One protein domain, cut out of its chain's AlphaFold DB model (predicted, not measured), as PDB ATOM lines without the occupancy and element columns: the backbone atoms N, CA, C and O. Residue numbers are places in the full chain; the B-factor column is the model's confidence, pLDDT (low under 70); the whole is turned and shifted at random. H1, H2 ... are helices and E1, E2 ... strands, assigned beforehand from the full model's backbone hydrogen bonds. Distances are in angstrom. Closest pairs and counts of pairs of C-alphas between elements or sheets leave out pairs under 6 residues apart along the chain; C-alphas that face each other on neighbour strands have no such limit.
ATOM      1  N   VAL A 107     -51.436  -7.977  53.294       97.88
ATOM      2  CA  VAL A 107     -50.287  -7.322  52.656       97.88
ATOM      3  C   VAL A 107     -50.128  -7.879  51.253       97.88
ATOM      4  O   VAL A 107     -50.042  -9.091  51.066       97.88
ATOM      5  N   TYR A 108     -50.070  -6.993  50.265       97.56
ATOM      6  CA  TYR A 108     -49.759  -7.367  48.894       97.56
ATOM      7  C   TYR A 108     -48.248  -7.576  48.731       97.56
ATOM      8  O   TYR A 108     -47.461  -6.681  49.035       97.56
ATOM      9  N   VAL A 109     -47.846  -8.758  48.262       97.25
ATOM     10  CA  VAL A 109     -46.433  -9.175  48.165       97.25
ATOM     11  C   VAL A 109     -46.015  -9.449  46.718       97.25
ATOM     12  O   VAL A 109     -45.062 -10.185  46.467       97.25
ATOM     13  N   ASN A 110     -46.724  -8.876  45.742       96.88
ATOM     14  CA  ASN A 110     -46.441  -9.084  44.324       96.88
ATOM     15  C   ASN A 110     -46.390 -10.585  43.976       96.88
ATOM     16  O   ASN A 110     -47.369 -11.287  44.222       96.88
ATOM     17  N   TYR A 111     -45.275 -11.118  43.469       95.81
ATOM     18  CA  TYR A 111     -45.150 -12.548  43.167       95.81
ATOM     19  C   TYR A 111     -44.735 -13.399  44.374       95.81
ATOM     20  O   TYR A 111     -44.670 -14.621  44.249       95.81
ATOM     21  N   GLY A 112     -44.434 -12.821  45.537       95.88
ATOM     22  CA  GLY A 112     -43.983 -13.584  46.704       95.88
ATOM     23  C   GLY A 112     -42.570 -14.152  46.566       95.88
ATOM     24  O   GLY A 112     -42.265 -15.195  47.148       95.88
ATOM     25  N   THR A 113     -41.717 -13.514  45.762       95.38
ATOM     26  CA  THR A 113     -40.305 -13.884  45.602       95.38
ATOM     27  C   THR A 113     -39.446 -13.305  46.726       95.38
ATOM     28  O   THR A 113     -39.845 -12.377  47.429       95.38
ATOM     29  N   THR A 114     -38.219 -13.806  46.881       94.00
ATOM     30  CA  THR A 114     -37.249 -13.266  47.849       94.00
ATOM     31  C   THR A 114     -36.996 -11.766  47.651       94.00
ATOM     32  O   THR A 114     -36.857 -11.023  48.625       94.00
ATOM     33  N   THR A 115     -36.978 -11.304  46.398       96.00
ATOM     34  CA  THR A 115     -36.816  -9.885  46.057       96.00
ATOM     35  C   THR A 115     -38.009  -9.062  46.536       96.00
ATOM     36  O   THR A 115     -37.810  -8.009  47.136       96.00
ATOM     37  N   ASP A 116     -39.235  -9.569  46.366       97.38
ATOM     38  CA  ASP A 116     -40.450  -8.888  46.830       97.38
ATOM     39  C   ASP A 116     -40.434  -8.700  48.356       97.38
ATOM     40  O   ASP A 116     -40.662  -7.596  48.853       97.38
ATOM     41  N   TYR A 117     -40.070  -9.741  49.115       96.38
ATOM     42  CA  TYR A 117     -39.934  -9.639  50.575       96.38
ATOM     43  C   TYR A 117     -38.812  -8.683  51.002       96.38
ATOM     44  O   TYR A 117     -38.946  -7.975  52.002       96.38
ATOM     45  N   THR A 118     -37.721  -8.616  50.236       96.19
ATOM     46  CA  THR A 118     -36.633  -7.658  50.483       96.19
ATOM     47  C   THR A 118     -37.105  -6.220  50.266       96.19
ATOM     48  O   THR A 118     -36.828  -5.352  51.094       96.19
ATOM     49  N   HIS A 119     -37.872  -5.960  49.205       97.06
ATOM     50  CA  HIS A 119     -38.469  -4.648  48.957       97.06
ATOM     51  C   HIS A 119     -39.448  -4.238  50.059       97.06
ATOM     52  O   HIS A 119     -39.335  -3.126  50.571       97.06
ATOM     53  N   LEU A 120     -40.342  -5.136  50.491       96.94
ATOM     54  CA  LEU A 120     -41.243  -4.858  51.614       96.94
ATOM     55  C   LEU A 120     -40.470  -4.478  52.880       96.94
ATOM     56  O   LEU A 120     -40.802  -3.491  53.534       96.94
ATOM     57  N   LYS A 121     -39.388  -5.206  53.184       95.44
ATOM     58  CA  LYS A 121     -38.518  -4.900  54.324       95.44
ATOM     59  C   LYS A 121     -37.881  -3.512  54.207       95.44
ATOM     60  O   LYS A 121     -37.865  -2.781  55.194       95.44
ATOM     61  N   ASN A 122     -37.406  -3.129  53.021       96.62
ATOM     62  CA  ASN A 122     -36.834  -1.800  52.769       96.62
ATOM     63  C   ASN A 122     -37.875  -0.678  52.898       96.62
ATOM     64  O   ASN A 122     -37.534   0.435  53.284       96.62
ATOM     65  N   MET A 123     -39.143  -0.979  52.617       96.56
ATOM     66  CA  MET A 123     -40.273  -0.068  52.819       96.56
ATOM     67  C   MET A 123     -40.796  -0.057  54.267       96.56
ATOM     68  O   MET A 123     -41.750   0.656  54.564       96.56
ATOM     69  N   GLY A 124     -40.215  -0.854  55.172       95.69
ATOM     70  CA  GLY A 124     -40.688  -0.979  56.555       95.69
ATOM     71  C   GLY A 124     -42.013  -1.737  56.699       95.69
ATOM     72  O   GLY A 124     -42.658  -1.653  57.742       95.69
ATOM     73  N   ILE A 125     -42.430  -2.487  55.676       96.88
ATOM     74  CA  ILE A 125     -43.673  -3.262  55.665       96.88
ATOM     75  C   ILE A 125     -43.379  -4.697  56.114       96.88
ATOM     76  O   ILE A 125     -42.531  -5.385  55.547       96.88
ATOM     77  N   SER A 126     -44.107  -5.171  57.128       95.25
ATOM     78  CA  SER A 126     -43.993  -6.540  57.641       95.25
ATOM     79  C   SER A 126     -45.242  -7.361  57.336       95.25
ATOM     80  O   SER A 126     -46.362  -6.903  57.556       95.25
ATOM     81  N   VAL A 127     -45.043  -8.607  56.899       96.88
ATOM     82  CA  VAL A 127     -46.118  -9.602  56.731       96.88
ATOM     83  C   VAL A 127     -46.373 -10.425  57.999       96.88
ATOM     84  O   VAL A 127     -47.273 -11.262  58.021       96.88
ATOM     85  N   LYS A 128     -45.584 -10.218  59.062       97.50
ATOM     86  CA  LYS A 128     -45.685 -11.003  60.293       97.50
ATOM     87  C   LYS A 128     -47.064 -10.816  60.932       97.50
ATOM     88  O   LYS A 128     -47.466  -9.691  61.216       97.50
ATOM     89  N   GLY A 129     -47.776 -11.915  61.175       95.38
ATOM     90  CA  GLY A 129     -49.130 -11.894  61.735       95.38
ATOM     91  C   GLY A 129     -50.225 -11.489  60.741       95.38
ATOM     92  O   GLY A 129     -51.366 -11.312  61.158       95.38
ATOM     93  N   LYS A 130     -49.903 -11.321  59.453       97.62
ATOM     94  CA  LYS A 130     -50.818 -10.850  58.399       97.62
ATOM     95  C   LYS A 130     -51.059 -11.923  57.336       97.62
ATOM     96  O   LYS A 130     -50.406 -12.969  57.334       97.62
ATOM     97  N   ILE A 131     -52.013 -11.670  56.444       97.06
ATOM     98  CA  ILE A 131     -52.309 -12.525  55.289       97.06
ATOM     99  C   ILE A 131     -51.540 -11.988  54.076       97.06
ATOM    100  O   ILE A 131     -51.704 -10.832  53.691       97.06
ATOM    101  N   ALA A 132     -50.694 -12.816  53.463       97.62
ATOM    102  CA  ALA A 132     -49.932 -12.443  52.274       97.62
ATOM    103  C   ALA A 132     -50.760 -12.672  50.999       97.62
ATOM    104  O   ALA A 132     -51.102 -13.808  50.677       97.62
ATOM    105  N   MET A 133     -51.062 -11.616  50.246       97.56
ATOM    106  CA  MET A 133     -51.729 -11.715  48.945       97.56
ATOM    107  C   MET A 133     -50.696 -11.644  47.821       97.56
ATOM    108  O   MET A 133     -49.924 -10.688  47.738       97.56
ATOM    109  N   MET A 134     -50.672 -12.667  46.970       97.25
ATOM    110  CA  MET A 134     -49.641 -12.873  45.956       97.25
ATOM    111  C   MET A 134     -50.251 -13.253  44.606       97.25
ATOM    112  O   MET A 134     -51.251 -13.966  44.532       97.25
ATOM    113  N   ARG A 135     -49.604 -12.820  43.529       95.69
ATOM    114  CA  ARG A 135     -49.906 -13.233  42.159       95.69
ATOM    115  C   ARG A 135     -49.367 -14.641  41.883       95.69
ATOM    116  O   ARG A 135     -48.312 -15.037  42.397       95.69
ATOM    117  N   TYR A 136     -50.065 -15.393  41.034       89.94
ATOM    118  CA  TYR A 136     -49.464 -16.515  40.303       89.94
ATOM    119  C   TYR A 136     -48.362 -16.015  39.343       89.94
ATOM    120  O   TYR A 136     -48.159 -14.818  39.204       89.94
ATOM    121  N   GLY A 137     -47.590 -16.930  38.744       87.88
ATOM    122  CA  GLY A 137     -46.452 -16.579  37.875       87.88
ATOM    123  C   GLY A 137     -45.122 -16.428  38.626       87.88
ATOM    124  O   GLY A 137     -45.072 -16.561  39.847       87.88
ATOM    125  N   ASN A 138     -44.013 -16.215  37.906       86.50
ATOM    126  CA  ASN A 138     -42.662 -15.991  38.459       86.50
ATOM    127  C   ASN A 138     -42.232 -16.972  39.573       86.50
ATOM    128  O   ASN A 138     -41.898 -16.585  40.696       86.50
ATOM    129  N   GLY A 139     -42.268 -18.273  39.270       84.69
ATOM    130  CA  GLY A 139     -41.777 -19.345  40.143       84.69
ATOM    131  C   GLY A 139     -42.859 -20.309  40.642       84.69
ATOM    132  O   GLY A 139     -44.043 -20.181  40.340       84.69
ATOM    133  N   PHE A 140     -42.439 -21.314  41.414       85.88
ATOM    134  CA  PHE A 140     -43.332 -22.367  41.902       85.88
ATOM    135  C   PHE A 140     -44.217 -21.891  43.066       85.88
ATOM    136  O   PHE A 140     -43.725 -21.304  44.028       85.88
ATOM    137  N   ARG A 141     -45.521 -22.211  43.020       85.31
ATOM    138  CA  ARG A 141     -46.514 -21.810  44.039       85.31
ATOM    139  C   ARG A 141     -46.142 -22.220  45.469       85.31
ATOM    140  O   ARG A 141     -46.349 -21.441  46.390       85.31
ATOM    141  N   GLY A 142     -45.537 -23.398  45.651       85.44
ATOM    142  CA  GLY A 142     -45.119 -23.876  46.973       85.44
ATOM    143  C   GLY A 142     -44.017 -23.018  47.602       85.44
ATOM    144  O   GLY A 142     -44.051 -22.762  48.803       85.44
ATOM    145  N   ASN A 143     -43.096 -22.483  46.793       87.69
ATOM    146  CA  ASN A 143     -42.032 -21.608  47.293       87.69
ATOM    147  C   ASN A 143     -42.601 -20.294  47.835       87.69
ATOM    148  O   ASN A 143     -42.117 -19.795  48.844       87.69
ATOM    149  N   LYS A 144     -43.663 -19.769  47.210       92.06
ATOM    150  CA  LYS A 144     -44.349 -18.541  47.645       92.06
ATOM    151  C   LYS A 144     -44.987 -18.717  49.023       92.06
ATOM    152  O   LYS A 144     -44.808 -17.876  49.900       92.06
ATOM    153  N   ILE A 145     -45.673 -19.844  49.227       90.88
ATOM    154  CA  ILE A 145     -46.256 -20.215  50.525       90.88
ATOM    155  C   ILE A 145     -45.161 -20.365  51.585       90.88
ATOM    156  O   ILE A 145     -45.264 -19.781  52.661       90.88
ATOM    157  N   SER A 146     -44.082 -21.082  51.256       90.94
ATOM    158  CA  SER A 146     -42.934 -21.251  52.153       90.94
ATOM    159  C   SER A 146     -42.312 -19.905  52.543       90.94
ATOM    160  O   SER A 146     -42.057 -19.667  53.720       90.94
ATOM    161  N   MET A 147     -42.147 -18.974  51.595       93.50
ATOM    162  CA  MET A 147     -41.655 -17.623  51.887       93.50
ATOM    163  C   MET A 147     -42.601 -16.818  52.771       93.50
ATOM    164  O   MET A 147     -42.137 -16.172  53.711       93.50
ATOM    165  N   ALA A 148     -43.909 -16.872  52.518       94.62
ATOM    166  CA  ALA A 148     -44.893 -16.204  53.365       94.62
ATOM    167  C   ALA A 148     -44.804 -16.706  54.812       94.62
ATOM    168  O   ALA A 148     -44.694 -15.904  55.740       94.62
ATOM    169  N   GLN A 149     -44.741 -18.026  54.995       93.69
ATOM    170  CA  GLN A 149     -44.592 -18.642  56.310       93.69
ATOM    171  C   GLN A 149     -43.267 -18.256  56.986       93.69
ATOM    172  O   GLN A 149     -43.268 -17.869  58.153       93.69
ATOM    173  N   GLN A 150     -42.141 -18.303  56.267       94.69
ATOM    174  CA  GLN A 150     -40.824 -17.933  56.806       94.69
ATOM    175  C   GLN A 150     -40.745 -16.463  57.238       94.69
ATOM    176  O   GLN A 150     -40.026 -16.139  58.182       94.69
ATOM    177  N   ASN A 151     -41.512 -15.577  56.598       95.62
ATOM    178  CA  ASN A 151     -41.624 -14.168  56.984       95.62
ATOM    179  C   ASN A 151     -42.723 -13.914  58.039       95.62
ATOM    180  O   ASN A 151     -42.958 -12.770  58.433       95.62
ATOM    181  N   GLY A 152     -43.364 -14.973  58.544       94.94
ATOM    182  CA  GLY A 152     -44.311 -14.929  59.656       94.94
ATOM    183  C   GLY A 152     -45.755 -14.621  59.266       94.94
ATOM    184  O   GLY A 152     -46.535 -14.245  60.144       94.94
ATOM    185  N   ALA A 153     -46.120 -14.742  57.989       96.62
ATOM    186  CA  ALA A 153     -47.513 -14.638  57.570       96.62
ATOM    187  C   ALA A 153     -48.336 -15.791  58.168       96.62
ATOM    188  O   ALA A 153     -47.850 -16.915  58.301       96.62
ATOM    189  N   ILE A 154     -49.593 -15.512  58.511       94.44
ATOM    190  CA  ILE A 154     -50.517 -16.492  59.113       94.44
ATOM    191  C   ILE A 154     -51.477 -17.106  58.088       94.44
ATOM    192  O   ILE A 154     -52.251 -18.000  58.411       94.44
ATOM    193  N   GLY A 155     -51.433 -16.616  56.851       91.81
ATOM    194  CA  GLY A 155     -52.214 -17.104  55.724       91.81
ATOM    195  C   GLY A 155     -51.679 -16.537  54.413       91.81
ATOM    196  O   GLY A 155     -50.924 -15.560  54.409       91.81
ATOM    197  N   ALA A 156     -52.073 -17.147  53.298       94.19
ATOM    198  CA  ALA A 156     -51.705 -16.686  51.967       94.19
ATOM    199  C   ALA A 156     -52.877 -16.819  50.991       94.19
ATOM    200  O   ALA A 156     -53.585 -17.824  50.999       94.19
ATOM    201  N   ILE A 157     -53.049 -15.816  50.132       94.62
ATOM    202  CA  ILE A 157     -54.007 -15.806  49.026       94.62
ATOM    203  C   ILE A 157     -53.200 -15.751  47.731       94.62
ATOM    204  O   ILE A 157     -52.388 -14.843  47.560       94.62
ATOM    205  N   LEU A 158     -53.420 -16.709  46.827       94.75
ATOM    206  CA  LEU A 158     -52.884 -16.657  45.469       94.75
ATOM    207  C   LEU A 158     -54.005 -16.337  44.486       94.75
ATOM    208  O   LEU A 158     -55.040 -17.002  44.502       94.75
ATOM    209  N   PHE A 159     -53.780 -15.358  43.615       93.81
ATOM    210  CA  PHE A 159     -54.712 -15.004  42.546       93.81
ATOM    211  C   PHE A 159     -54.005 -14.954  41.190       93.81
ATOM    212  O   PHE A 159     -52.809 -14.676  41.104       93.81
ATOM    213  N   SER A 160     -54.741 -15.260  40.124       91.31
ATOM    214  CA  SER A 160     -54.254 -15.122  38.750       91.31
ATOM    215  C   SER A 160     -54.526 -13.699  38.287       91.31
ATOM    216  O   SER A 160     -55.690 -13.311  38.192       91.31
ATOM    217  N   ASP A 161     -53.480 -12.914  38.041       89.56
ATOM    218  CA  ASP A 161     -53.648 -11.519  37.638       89.56
ATOM    219  C   ASP A 161     -54.158 -11.434  36.186       89.56
ATOM    220  O   ASP A 161     -53.528 -12.024  35.301       89.56
ATOM    221  N   PRO A 162     -55.277 -10.733  35.909       86.88
ATOM    222  CA  PRO A 162     -55.786 -10.557  34.551       86.88
ATOM    223  C   PRO A 162     -54.761  -9.980  33.575       86.88
ATOM    224  O   PRO A 162     -54.787 -10.356  32.410       86.88
ATOM    225  N   GLU A 163     -53.833  -9.134  34.031       85.31
ATOM    226  CA  GLU A 163     -52.751  -8.610  33.191       85.31
ATOM    227  C   GLU A 163     -51.881  -9.736  32.599       85.31
ATOM    228  O   GLU A 163     -51.362  -9.606  31.494       85.31
ATOM    229  N   GLU A 164     -51.770 -10.875  33.289       81.62
ATOM    230  CA  GLU A 164     -51.004 -12.032  32.819       81.62
ATOM    231  C   GLU A 164     -51.861 -13.079  32.112       81.62
ATOM    232  O   GLU A 164     -51.469 -13.607  31.071       81.62
TER     233      GLU A 164
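This is residues 107 to 164 of the 178 residues of the protein "PA domain-containing protein" of Diploscapter pachys (UniProt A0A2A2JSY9). A small twisted wall of two parallel strands, E1 and E2, is widened along E1 by the short first stretch, residues 107 to 108, and has the helices H1 and H2 over one face, with no named element over the other. H2 covers E1 and E2, while H1 lies farther out, toward the edge where residues 107 to 108 run, and the last residues, 160 to 164, run on past the end of E2. The printed part has 58 residues, with two named helices and two named strands in the order H1, E1, H2, E2, and the class is mixed, helices and strands. The sheet's order is E1, E2, parallel. The whole is compact, with a radius of gyration of the C-alphas of 10.4 A and spans of 28 by 20 by 15 A.

The printed part begins at Val 107, and H1 follows at residues 114 to 122, 12.5 A from first to last C-alpha, with C-alpha 114 at (-37.249, -13.266, 47.849). E1 is residues 131 to 135, 13.4 A long. H2 is residues 141 to 150, 14.5 A long, with C-alpha 141 at (-46.514, -21.810, 44.039). E2 is residues 155 to 159, 13.6 A long, and ends with C-alpha 159 at (-54.712, -15.004, 42.546).

E1 and E2 are parallel neighbours at 22 degrees. Their C-alphas 131 and 155 face each other at 4.6 A, and N 132 and O 155 at 2.9 A and N 157 and O 132 at 2.8 A are within hydrogen-bond range. Residues 107 to 108 pair in parallel with residues 132 to 133 of E1. E1, H2 and E2 form a strand-helix-strand unit, two parallel neighbour strands with a helix between them in the chain, and its crossover is right-handed. The closest C-alphas of E1 and H2 are those of Ala 132 and Ala 148, 6.4 A apart. Those of H2 and E2 are Ile 145 and Ala 156, 6.7 A apart. H1 and H2 are close but not clearly touching, the closest C-alphas being those of Thr 114 and Met 147 at 7.4 A. They run the same way at a shallow tilt of 34.6 degrees, only just short of steep. H1 and E2 are apart. In H1 and H2 every O i to N i+4 pair is within hydrogen-bond range.

The two C-alphas farthest apart are those of Gly 129 and Glu 164, at 29.0 A. The printed part has no cut. The links E1 to H2 and H2 to E2 are tight, H1 to E1 is short, and no link is long. The mean pLDDT of the printed part is 93.6, and no printed residue is under 70.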